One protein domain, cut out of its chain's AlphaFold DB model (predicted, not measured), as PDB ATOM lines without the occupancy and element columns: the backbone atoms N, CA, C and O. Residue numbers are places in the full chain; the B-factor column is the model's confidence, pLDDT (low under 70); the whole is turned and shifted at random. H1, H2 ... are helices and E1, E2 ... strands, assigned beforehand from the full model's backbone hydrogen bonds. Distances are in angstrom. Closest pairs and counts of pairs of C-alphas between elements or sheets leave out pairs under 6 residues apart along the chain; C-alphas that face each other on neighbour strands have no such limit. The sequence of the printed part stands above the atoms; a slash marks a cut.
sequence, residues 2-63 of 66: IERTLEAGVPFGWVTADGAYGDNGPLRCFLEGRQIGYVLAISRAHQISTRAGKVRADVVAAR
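This is residues 2 to 63 of the 66 residues of the protein "Transposase" of Nonomuraea sp. C10 (UniProt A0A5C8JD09). What is the shape? An elongated, loose model has the parallel strand pair E1 and E2 in the middle with H3 close to E2, H1 at one end, and the small hairpin E3 and E4 with short H4 at the other end. What is printed? The 62 residues hold four named helices and four named strands, in the order H1 E1 H2 H3 E2 E3 E4 H4, class mixed; the sheets are E1 E2, parallel, and E3 E4, antiparallel. How large is it? The radius of gyration of the C-alphas is 13.4 A, and the spans are 39 by 22 by 18 A.

Where are the strands? E1 is residues 14 to 17, 10.5 A, from C-alpha 14 at (39.718, -20.595, 18.630); E2 is 37 to 40, 10.2 A; E3 is 47 to 50, 9.3 A; E4 is 53 to 56, 10.2 A. Where are the helices? H3 is residues 25 to 33, 12.2 A; H2 is 19 to 22, 5.2 A; H1 is 2 to 7, 8.8 A; H4 is 57 to 61, 6.1 A, ending at (45.685, -31.882, 36.615).

How do E1 and E2 pair? They are parallel at 9 degrees, with N 15 and O 37 2.9 A apart. E1, H2 H3, E2 form a strand-helix-strand unit, two parallel neighbour strands with helices between them in the chain, with a right-handed crossover. What is near them? The closest C-alphas of H3 and E2, Leu 31 and Gly 37, are 7.3 A apart; those of H2 and E2, Gly 22 and Leu 40, 4.7 A. H1 and H3 are near each other, with 5 pairs of C-alphas within 10 A. And the hairpin? E3 and E4 are antiparallel at 140 degrees, with N 48 and O 55 2.8 A apart; the closest C-alphas of E3 and H4, Ile 48 and Ala 57, are 6.1 A apart. E2 and E3 are apart. How are the helix backbones? Every O i to N i+4 pair is within hydrogen-bond range in H1, H3 and H4; H2 is too short for such a pair.

How far does it reach? The two C-alphas farthest apart, Ala 8 and Arg 63, are 40.7 A apart. Is anything cut or uncertain? The printed part has no cut, no link is long, and no printed residue is under 70 in pLDDT.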
ATOM      1  N   ILE A   2      29.155 -16.140  20.459       95.00
ATOM      2  CA  ILE A   2      30.005 -16.919  19.535       95.00
ATOM      3  C   ILE A   2      29.229 -17.394  18.298       95.00
ATOM      4  O   ILE A   2      29.700 -17.225  17.182       95.00
ATOM      5  N   GLU A   3      28.015 -17.917  18.482       95.00
ATOM      6  CA  GLU A   3      27.146 -18.319  17.367       95.00
ATOM      7  C   GLU A   3      26.884 -17.178  16.377       95.00
ATOM      8  O   GLU A   3      27.129 -17.327  15.187       95.00
ATOM      9  N   ARG A   4      26.532 -15.989  16.875       97.00
ATOM     10  CA  ARG A   4      26.340 -14.797  16.036       97.00
ATOM     11  C   ARG A   4      27.618 -14.381  15.301       97.00
ATOM     12  O   ARG A   4      27.549 -13.886  14.184       97.00
ATOM     13  N   THR A   5      28.783 -14.546  15.925       96.44
ATOM     14  CA  THR A   5      30.086 -14.262  15.301       96.44
ATOM     15  C   THR A   5      30.364 -15.218  14.140       96.44
ATOM     16  O   THR A   5      30.848 -14.775  13.100       96.44
ATOM     17  N   LEU A   6      30.009 -16.500  14.290       94.94
ATOM     18  CA  LEU A   6      30.075 -17.491  13.212       94.94
ATOM     19  C   LEU A   6      29.121 -17.138  12.066       94.94
ATOM     20  O   LEU A   6      29.537 -17.125  10.913       94.94
ATOM     21  N   GLU A   7      27.865 -16.813  12.379       96.38
ATOM     22  CA  GLU A   7      26.851 -16.422  11.388       96.38
ATOM     23  C   GLU A   7      27.248 -15.165  10.608       96.38
ATOM     24  O   GLU A   7      26.975 -15.054   9.416       96.38
ATOM     25  N   ALA A   8      27.937 -14.230  11.264       97.75
ATOM     26  CA  ALA A   8      28.464 -13.022  10.641       97.75
ATOM     27  C   ALA A   8      29.735 -13.260   9.799       97.75
ATOM     28  O   ALA A   8      30.270 -12.307   9.236       97.75
ATOM     29  N   GLY A   9      30.246 -14.496   9.721       96.44
ATOM     30  CA  GLY A   9      31.435 -14.835   8.935       96.44
ATOM     31  C   GLY A   9      32.728 -14.210   9.461       96.44
ATOM     32  O   GLY A   9      33.690 -14.056   8.710       96.44
ATOM     33  N   VAL A  10      32.764 -13.820  10.738       97.62
ATOM     34  CA  VAL A  10      33.957 -13.214  11.334       97.62
ATOM     35  C   VAL A  10      35.046 -14.286  11.446       97.62
ATOM     36  O   VAL A  10      34.809 -15.319  12.076       97.62
ATOM     37  N   PRO A  11      36.246 -14.073  10.880       95.12
ATOM     38  CA  PRO A  11      37.305 -15.072  10.933       95.12
ATOM     39  C   PRO A  11      37.913 -15.160  12.340       95.12
ATOM     40  O   PRO A  11      38.429 -14.174  12.867       95.12
ATOM     41  N   PHE A  12      37.900 -16.355  12.937       96.25
ATOM     42  CA  PHE A  12      38.630 -16.673  14.168       96.25
ATOM     43  C   PHE A  12      39.052 -18.148  14.193       96.25
ATOM     44  O   PHE A  12      38.424 -18.992  13.558       96.25
ATOM     45  N   GLY A  13      40.127 -18.461  14.924       94.56
ATOM     46  CA  GLY A  13      40.683 -19.821  14.982       94.56
ATOM     47  C   GLY A  13      40.324 -20.620  16.238       94.56
ATOM     48  O   GLY A  13      40.386 -21.846  16.216       94.56
ATOM     49  N   TRP A  14      39.985 -19.951  17.343       97.56
ATOM     50  CA  TRP A  14      39.718 -20.595  18.630       97.56
ATOM     51  C   TRP A  14      38.980 -19.655  19.594       97.56
ATOM     52  O   TRP A  14      38.900 -18.449  19.357       97.56
ATOM     53  N   VAL A  15      38.447 -20.211  20.685       97.25
ATOM     54  CA  VAL A  15      37.739 -19.477  21.745       97.25
ATOM     55  C   VAL A  15      38.449 -19.648  23.087       97.25
ATOM     56  O   VAL A  15      38.848 -20.754  23.447       97.25
ATOM     57  N   THR A  16      38.548 -18.569  23.862       97.12
ATOM     58  CA  THR A  16      38.940 -18.621  25.275       97.12
ATOM     59  C   THR A  16      37.844 -18.072  26.168       97.12
ATOM     60  O   THR A  16      37.131 -17.152  25.765       97.12
ATOM     61  N   ALA A  17      37.707 -18.621  27.372       95.00
ATOM     62  CA  ALA A  17      36.858 -18.039  28.401       95.00
ATOM     63  C   ALA A  17      37.377 -18.361  29.804       95.00
ATOM     64  O   ALA A  17      38.036 -19.380  30.030       95.00
ATOM     65  N   ASP A  18      37.059 -17.482  30.746       94.06
ATOM     66  CA  ASP A  18      37.409 -17.648  32.150       94.06
ATOM     67  C   ASP A  18      36.430 -18.577  32.905       94.06
ATOM     68  O   ASP A  18      35.511 -19.180  32.335       94.06
ATOM     69  N   GLY A  19      36.646 -18.684  34.219       92.69
ATOM     70  CA  GLY A  19      35.872 -19.531  35.127       92.69
ATOM     71  C   GLY A  19      34.378 -19.221  35.189       92.69
ATOM     72  O   GLY A  19      33.611 -20.095  35.588       92.69
ATOM     73  N   ALA A  20      33.939 -18.027  34.772       90.81
ATOM     74  CA  ALA A  20      32.515 -17.704  34.717       90.81
ATOM     75  C   ALA A  20      31.784 -18.524  33.643       90.81
ATOM     76  O   ALA A  20      30.579 -18.752  33.751       90.81
ATOM     77  N   TYR A  21      32.511 -18.995  32.624       91.75
ATOM     78  CA  TYR A  21      31.942 -19.716  31.490       91.75
ATOM     79  C   TYR A  21      32.431 -21.153  31.352       91.75
ATOM     80  O   TYR A  21      31.731 -21.947  30.727       91.75
ATOM     81  N   GLY A  22      33.592 -21.536  31.888       90.56
ATOM     82  CA  GLY A  22      34.116 -22.876  31.603       90.56
ATOM     83  C   GLY A  22      33.328 -24.029  32.224       90.56
ATOM     84  O   GLY A  22      33.327 -25.123  31.667       90.56
ATOM     85  N   ASP A  23      32.576 -23.790  33.301       92.12
ATOM     86  CA  ASP A  23      31.661 -24.797  33.863       92.12
ATOM     87  C   ASP A  23      30.331 -24.908  33.086       92.12
ATOM     88  O   ASP A  23      29.488 -25.755  33.393       92.12
ATOM     89  N   ASN A  24      30.141 -24.104  32.034       93.56
ATOM     90  CA  ASN A  24      28.992 -24.194  31.140       93.56
ATOM     91  C   ASN A  24      29.154 -25.379  30.168       93.56
ATOM     92  O   ASN A  24      29.686 -25.244  29.065       93.56
ATOM     93  N   GLY A  25      28.658 -26.551  30.572       92.00
ATOM     94  CA  GLY A  25      28.641 -27.762  29.740       92.00
ATOM     95  C   GLY A  25      28.075 -27.544  28.325       92.00
ATOM     96  O   GLY A  25      28.740 -27.918  27.360       92.00
ATOM     97  N   PRO A  26      26.903 -26.897  28.161       95.19
ATOM     98  CA  PRO A  26      26.371 -26.545  26.844       95.19
ATOM     99  C   PRO A  26      27.321 -25.731  25.954       95.19
ATOM    100  O   PRO A  26      27.400 -26.009  24.760       95.19
ATOM    101  N   LEU A  27      28.069 -24.770  26.510       95.31
ATOM    102  CA  LEU A  27      29.059 -24.002  25.742       95.31
ATOM    103  C   LEU A  27      30.155 -24.915  25.183       95.31
ATOM    104  O   LEU A  27      30.485 -24.834  24.001       95.31
ATOM    105  N   ARG A  28      30.690 -25.815  26.014       94.94
ATOM    106  CA  ARG A  28      31.676 -26.806  25.576       94.94
ATOM    107  C   ARG A  28      31.111 -27.712  24.479       94.94
ATOM    108  O   ARG A  28      31.743 -27.853  23.437       94.94
ATOM    109  N   CYS A  29      29.918 -28.273  24.683       95.69
ATOM    110  CA  CYS A  29      29.266 -29.133  23.692       95.69
ATOM    111  C   CYS A  29      29.041 -28.405  22.357       95.69
ATOM    112  O   CYS A  29      29.231 -28.993  21.295       95.69
ATOM    113  N   PHE A  30      28.665 -27.124  22.399       96.56
ATOM    114  CA  PHE A  30      28.506 -26.294  21.206       96.56
ATOM    115  C   PHE A  30      29.827 -26.134  20.438       96.56
ATOM    116  O   PHE A  30      29.856 -26.332  19.223       96.56
ATOM    117  N   LEU A  31      30.925 -25.816  21.134       97.00
ATOM    118  CA  LEU A  31      32.248 -25.659  20.516       97.00
ATOM    119  C   LEU A  31      32.759 -26.981  19.922       97.00
ATOM    120  O   LEU A  31      33.246 -26.992  18.792       97.00
ATOM    121  N   GLU A  32      32.586 -28.097  20.639       96.25
ATOM    122  CA  GLU A  32      32.946 -29.442  20.165       96.25
ATOM    123  C   GLU A  32      32.129 -29.851  18.932       96.25
ATOM    124  O   GLU A  32      32.698 -30.295  17.936       96.25
ATOM    125  N   GLY A  33      30.808 -29.642  18.953       97.00
ATOM    126  CA  GLY A  33      29.920 -29.961  17.830       97.00
ATOM    127  C   GLY A  33      30.194 -29.133  16.570       97.00
ATOM    128  O   GLY A  33      29.899 -29.580  15.464       97.00
ATOM    129  N   ARG A  34      30.785 -27.943  16.720       95.81
ATOM    130  CA  ARG A  34      31.240 -27.083  15.614       95.81
ATOM    131  C   ARG A  34      32.719 -27.282  15.255       95.81
ATOM    132  O   ARG A  34      33.201 -26.597  14.360       95.81
ATOM    133  N   GLN A  35      33.426 -28.191  15.932       96.12
ATOM    134  CA  GLN A  35      34.864 -28.446  15.758       96.12
ATOM    135  C   GLN A  35      35.748 -27.195  15.922       96.12
ATOM    136  O   GLN A  35      36.757 -27.030  15.241       96.12
ATOM    137  N   ILE A  36      35.378 -26.305  16.844       97.25
ATOM    138  CA  ILE A  36      36.122 -25.076  17.140       97.25
ATOM    139  C   ILE A  36      37.121 -25.359  18.265       97.25
ATOM    140  O   ILE A  36      36.737 -25.863  19.319       97.25
ATOM    141  N   GLY A  37      38.394 -25.007  18.070       97.69
ATOM    142  CA  GLY A  37      39.408 -25.110  19.124       97.69
ATOM    143  C   GLY A  37      39.089 -24.192  20.308       97.69
ATOM    144  O   GLY A  37      38.611 -23.072  20.117       97.69
ATOM    145  N   TYR A  38      39.345 -24.634  21.541       97.44
ATOM    146  CA  TYR A  38      39.040 -23.819  22.717       97.44
ATOM    147  C   TYR A  38      39.965 -24.056  23.910       97.44
ATOM    148  O   TYR A  38      40.543 -25.129  24.075       97.44
ATOM    149  N   VAL A  39      40.031 -23.049  24.784       97.06
ATOM    150  CA  VAL A  39      40.606 -23.128  26.131       97.06
ATOM    151  C   VAL A  39      39.606 -22.504  27.101       97.06
ATOM    152  O   VAL A  39      39.378 -21.301  27.071       97.06
ATOM    153  N   LEU A  40      38.982 -23.314  27.953       96.50
ATOM    154  CA  LEU A  40      38.011 -22.833  28.937       96.50
ATOM    155  C   LEU A  40      38.556 -23.076  30.341       96.50
ATOM    156  O   LEU A  40      38.878 -24.213  30.692       96.50
ATOM    157  N   ALA A  41      38.657 -22.023  31.150       96.44
ATOM    158  CA  ALA A  41      38.998 -22.177  32.555       96.44
ATOM    159  C   ALA A  41      37.794 -22.745  33.314       96.44
ATOM    160  O   ALA A  41      36.717 -22.164  33.298       96.44
ATOM    161  N   ILE A  42      37.980 -23.875  33.987       96.12
ATOM    162  CA  ILE A  42      36.937 -24.574  34.751       96.12
ATOM    163  C   ILE A  42      37.174 -24.427  36.252       96.12
ATOM    164  O   ILE A  42      38.293 -24.136  36.689       96.12
ATOM    165  N   SER A  43      36.143 -24.663  37.066       95.88
ATOM    166  CA  SER A  43      36.348 -24.704  38.513       95.88
ATOM    167  C   SER A  43      37.225 -25.891  38.913       95.88
ATOM    168  O   SER A  43      37.227 -26.958  38.297       95.88
ATOM    169  N   ARG A  44      37.941 -25.741  40.030       95.62
ATOM    170  CA  ARG A  44      38.756 -26.811  40.627       95.62
ATOM    171  C   ARG A  44      37.968 -28.120  40.817       95.62
ATOM    172  O   ARG A  44      38.521 -29.208  40.675       95.62
ATOM    173  N   ALA A  45      36.691 -28.003  41.176       95.31
ATOM    174  CA  ALA A  45      35.808 -29.123  41.482       95.31
ATOM    175  C   ALA A  45      35.041 -29.662  40.260       95.31
ATOM    176  O   ALA A  45      34.274 -30.619  40.414       95.31
ATOM    177  N   HIS A  46      35.250 -29.087  39.070       95.25
ATOM    178  CA  HIS A  46      34.598 -29.506  37.834       95.25
ATOM    179  C   HIS A  46      34.787 -31.006  37.583       95.25
ATOM    180  O   HIS A  46      35.887 -31.539  37.732       95.25
ATOM    181  N   GLN A  47      33.713 -31.695  37.197       94.81
ATOM    182  CA  GLN A  47      33.723 -33.138  36.956       94.81
ATOM    183  C   GLN A  47      34.033 -33.434  35.489       94.81
ATOM    184  O   GLN A  47      33.204 -33.206  34.612       94.81
ATOM    185  N   ILE A  48      35.207 -33.997  35.229       92.06
ATOM    186  CA  ILE A  48      35.635 -34.438  33.904       92.06
ATOM    187  C   ILE A  48      35.239 -35.902  33.720       92.06
ATOM    188  O   ILE A  48      35.603 -36.762  34.523       92.06
ATOM    189  N   SER A  49      34.522 -36.203  32.638       91.50
ATOM    190  CA  SER A  49      34.257 -37.581  32.223       91.50
ATOM    191  C   SER A  49      35.519 -38.202  31.622       91.50
ATOM    192  O   SER A  49      36.034 -37.727  30.612       91.50
ATOM    193  N   THR A  50      36.006 -39.281  32.227       89.00
ATOM    194  CA  THR A  50      37.126 -40.094  31.732       89.00
ATOM    195  C   THR A  50      36.653 -41.523  31.454       89.00
ATOM    196  O   THR A  50      35.555 -41.906  31.861       89.00
ATOM    197  N   ARG A  51      37.494 -42.363  30.829       90.44
ATOM    198  CA  ARG A  51      37.198 -43.805  30.686       90.44
ATOM    199  C   ARG A  51      37.006 -44.527  32.027       90.44
ATOM    200  O   ARG A  51      36.320 -45.537  32.061       90.44
ATOM    201  N   ALA A  52      37.583 -44.011  33.113       88.88
ATOM    202  CA  ALA A  52      37.454 -44.570  34.460       88.88
ATOM    203  C   ALA A  52      36.264 -43.985  35.253       88.88
ATOM    204  O   ALA A  52      36.125 -44.263  36.440       88.88
ATOM    205  N   GLY A  53      35.424 -43.157  34.619       94.44
ATOM    206  CA  GLY A  53      34.317 -42.446  35.261       94.44
ATOM    207  C   GLY A  53      34.580 -40.948  35.433       94.44
ATOM    208  O   GLY A  53      35.514 -40.387  34.850       94.44
ATOM    209  N   LYS A  54      33.720 -40.280  36.210       95.06
ATOM    210  CA  LYS A  54      33.836 -38.843  36.498       95.06
ATOM    211  C   LYS A  54      34.903 -38.590  37.562       95.06
ATOM    212  O   LYS A  54      34.897 -39.234  38.607       95.06
ATOM    213  N   VAL A  55      35.805 -37.650  37.295       95.81
ATOM    214  CA  VAL A  55      36.904 -37.268  38.191       95.81
ATOM    215  C   VAL A  55      37.005 -35.748  38.248       95.81
ATOM    216  O   VAL A  55      36.799 -35.072  37.244       95.81
ATOM    217  N   ARG A  56      37.349 -35.194  39.413       96.19
ATOM    218  CA  ARG A  56      37.578 -33.751  39.555       96.19
ATOM    219  C   ARG A  56      38.758 -33.267  38.717       96.19
ATOM    220  O   ARG A  56      39.797 -33.926  38.666       96.19
ATOM    221  N   ALA A  57      38.621 -32.075  38.152       95.38
ATOM    222  CA  ALA A  57      39.635 -31.430  37.332       95.38
ATOM    223  C   ALA A  57      40.996 -31.317  38.030       95.38
ATOM    224  O   ALA A  57      42.016 -31.630  37.425       95.38
ATOM    225  N   ASP A  58      41.030 -30.944  39.309       96.19
ATOM    226  CA  ASP A  58      42.292 -30.805  40.043       96.19
ATOM    227  C   ASP A  58      43.025 -32.131  40.271       96.19
ATOM    228  O   ASP A  58      44.252 -32.180  40.210       96.19
ATOM    229  N   VAL A  59      42.279 -33.219  40.469       95.62
ATOM    230  CA  VAL A  59      42.847 -34.570  40.569       95.62
ATOM    231  C   VAL A  59      43.443 -35.008  39.232       95.62
ATOM    232  O   VAL A  59      44.484 -35.662  39.220       95.62
ATOM    233  N   VAL A  60      42.805 -34.655  38.112       93.81
ATOM    234  CA  VAL A  60      43.346 -34.930  36.772       93.81
ATOM    235  C   VAL A  60      44.603 -34.097  36.523       93.81
ATOM    236  O   VAL A  60      45.623 -34.654  36.129       93.81
ATOM    237  N   ALA A  61      44.559 -32.794  36.809       93.69
ATOM    238  CA  ALA A  61      45.685 -31.882  36.615       93.69
ATOM    239  C   ALA A  61      46.934 -32.325  37.396       93.69
ATOM    240  O   ALA A  61      48.037 -32.296  36.858       93.69
ATOM    241  N   ALA A  62      46.762 -32.822  38.624       95.12
ATOM    242  CA  ALA A  62      47.860 -33.330  39.449       95.12
ATOM    243  C   ALA A  62      48.568 -34.579  38.877       95.12
ATOM    244  O   ALA A  62      49.634 -34.945  39.365       95.12
ATOM    245  N   ARG A  63      47.985 -35.250  37.873       91.69
ATOM    246  CA  ARG A  63      48.549 -36.453  37.230       91.69
ATOM    247  C   ARG A  63      49.273 -36.161  35.917       91.69
ATOM    248  O   ARG A  63      49.831 -37.085  35.330       91.69
TER     249      ARG A  63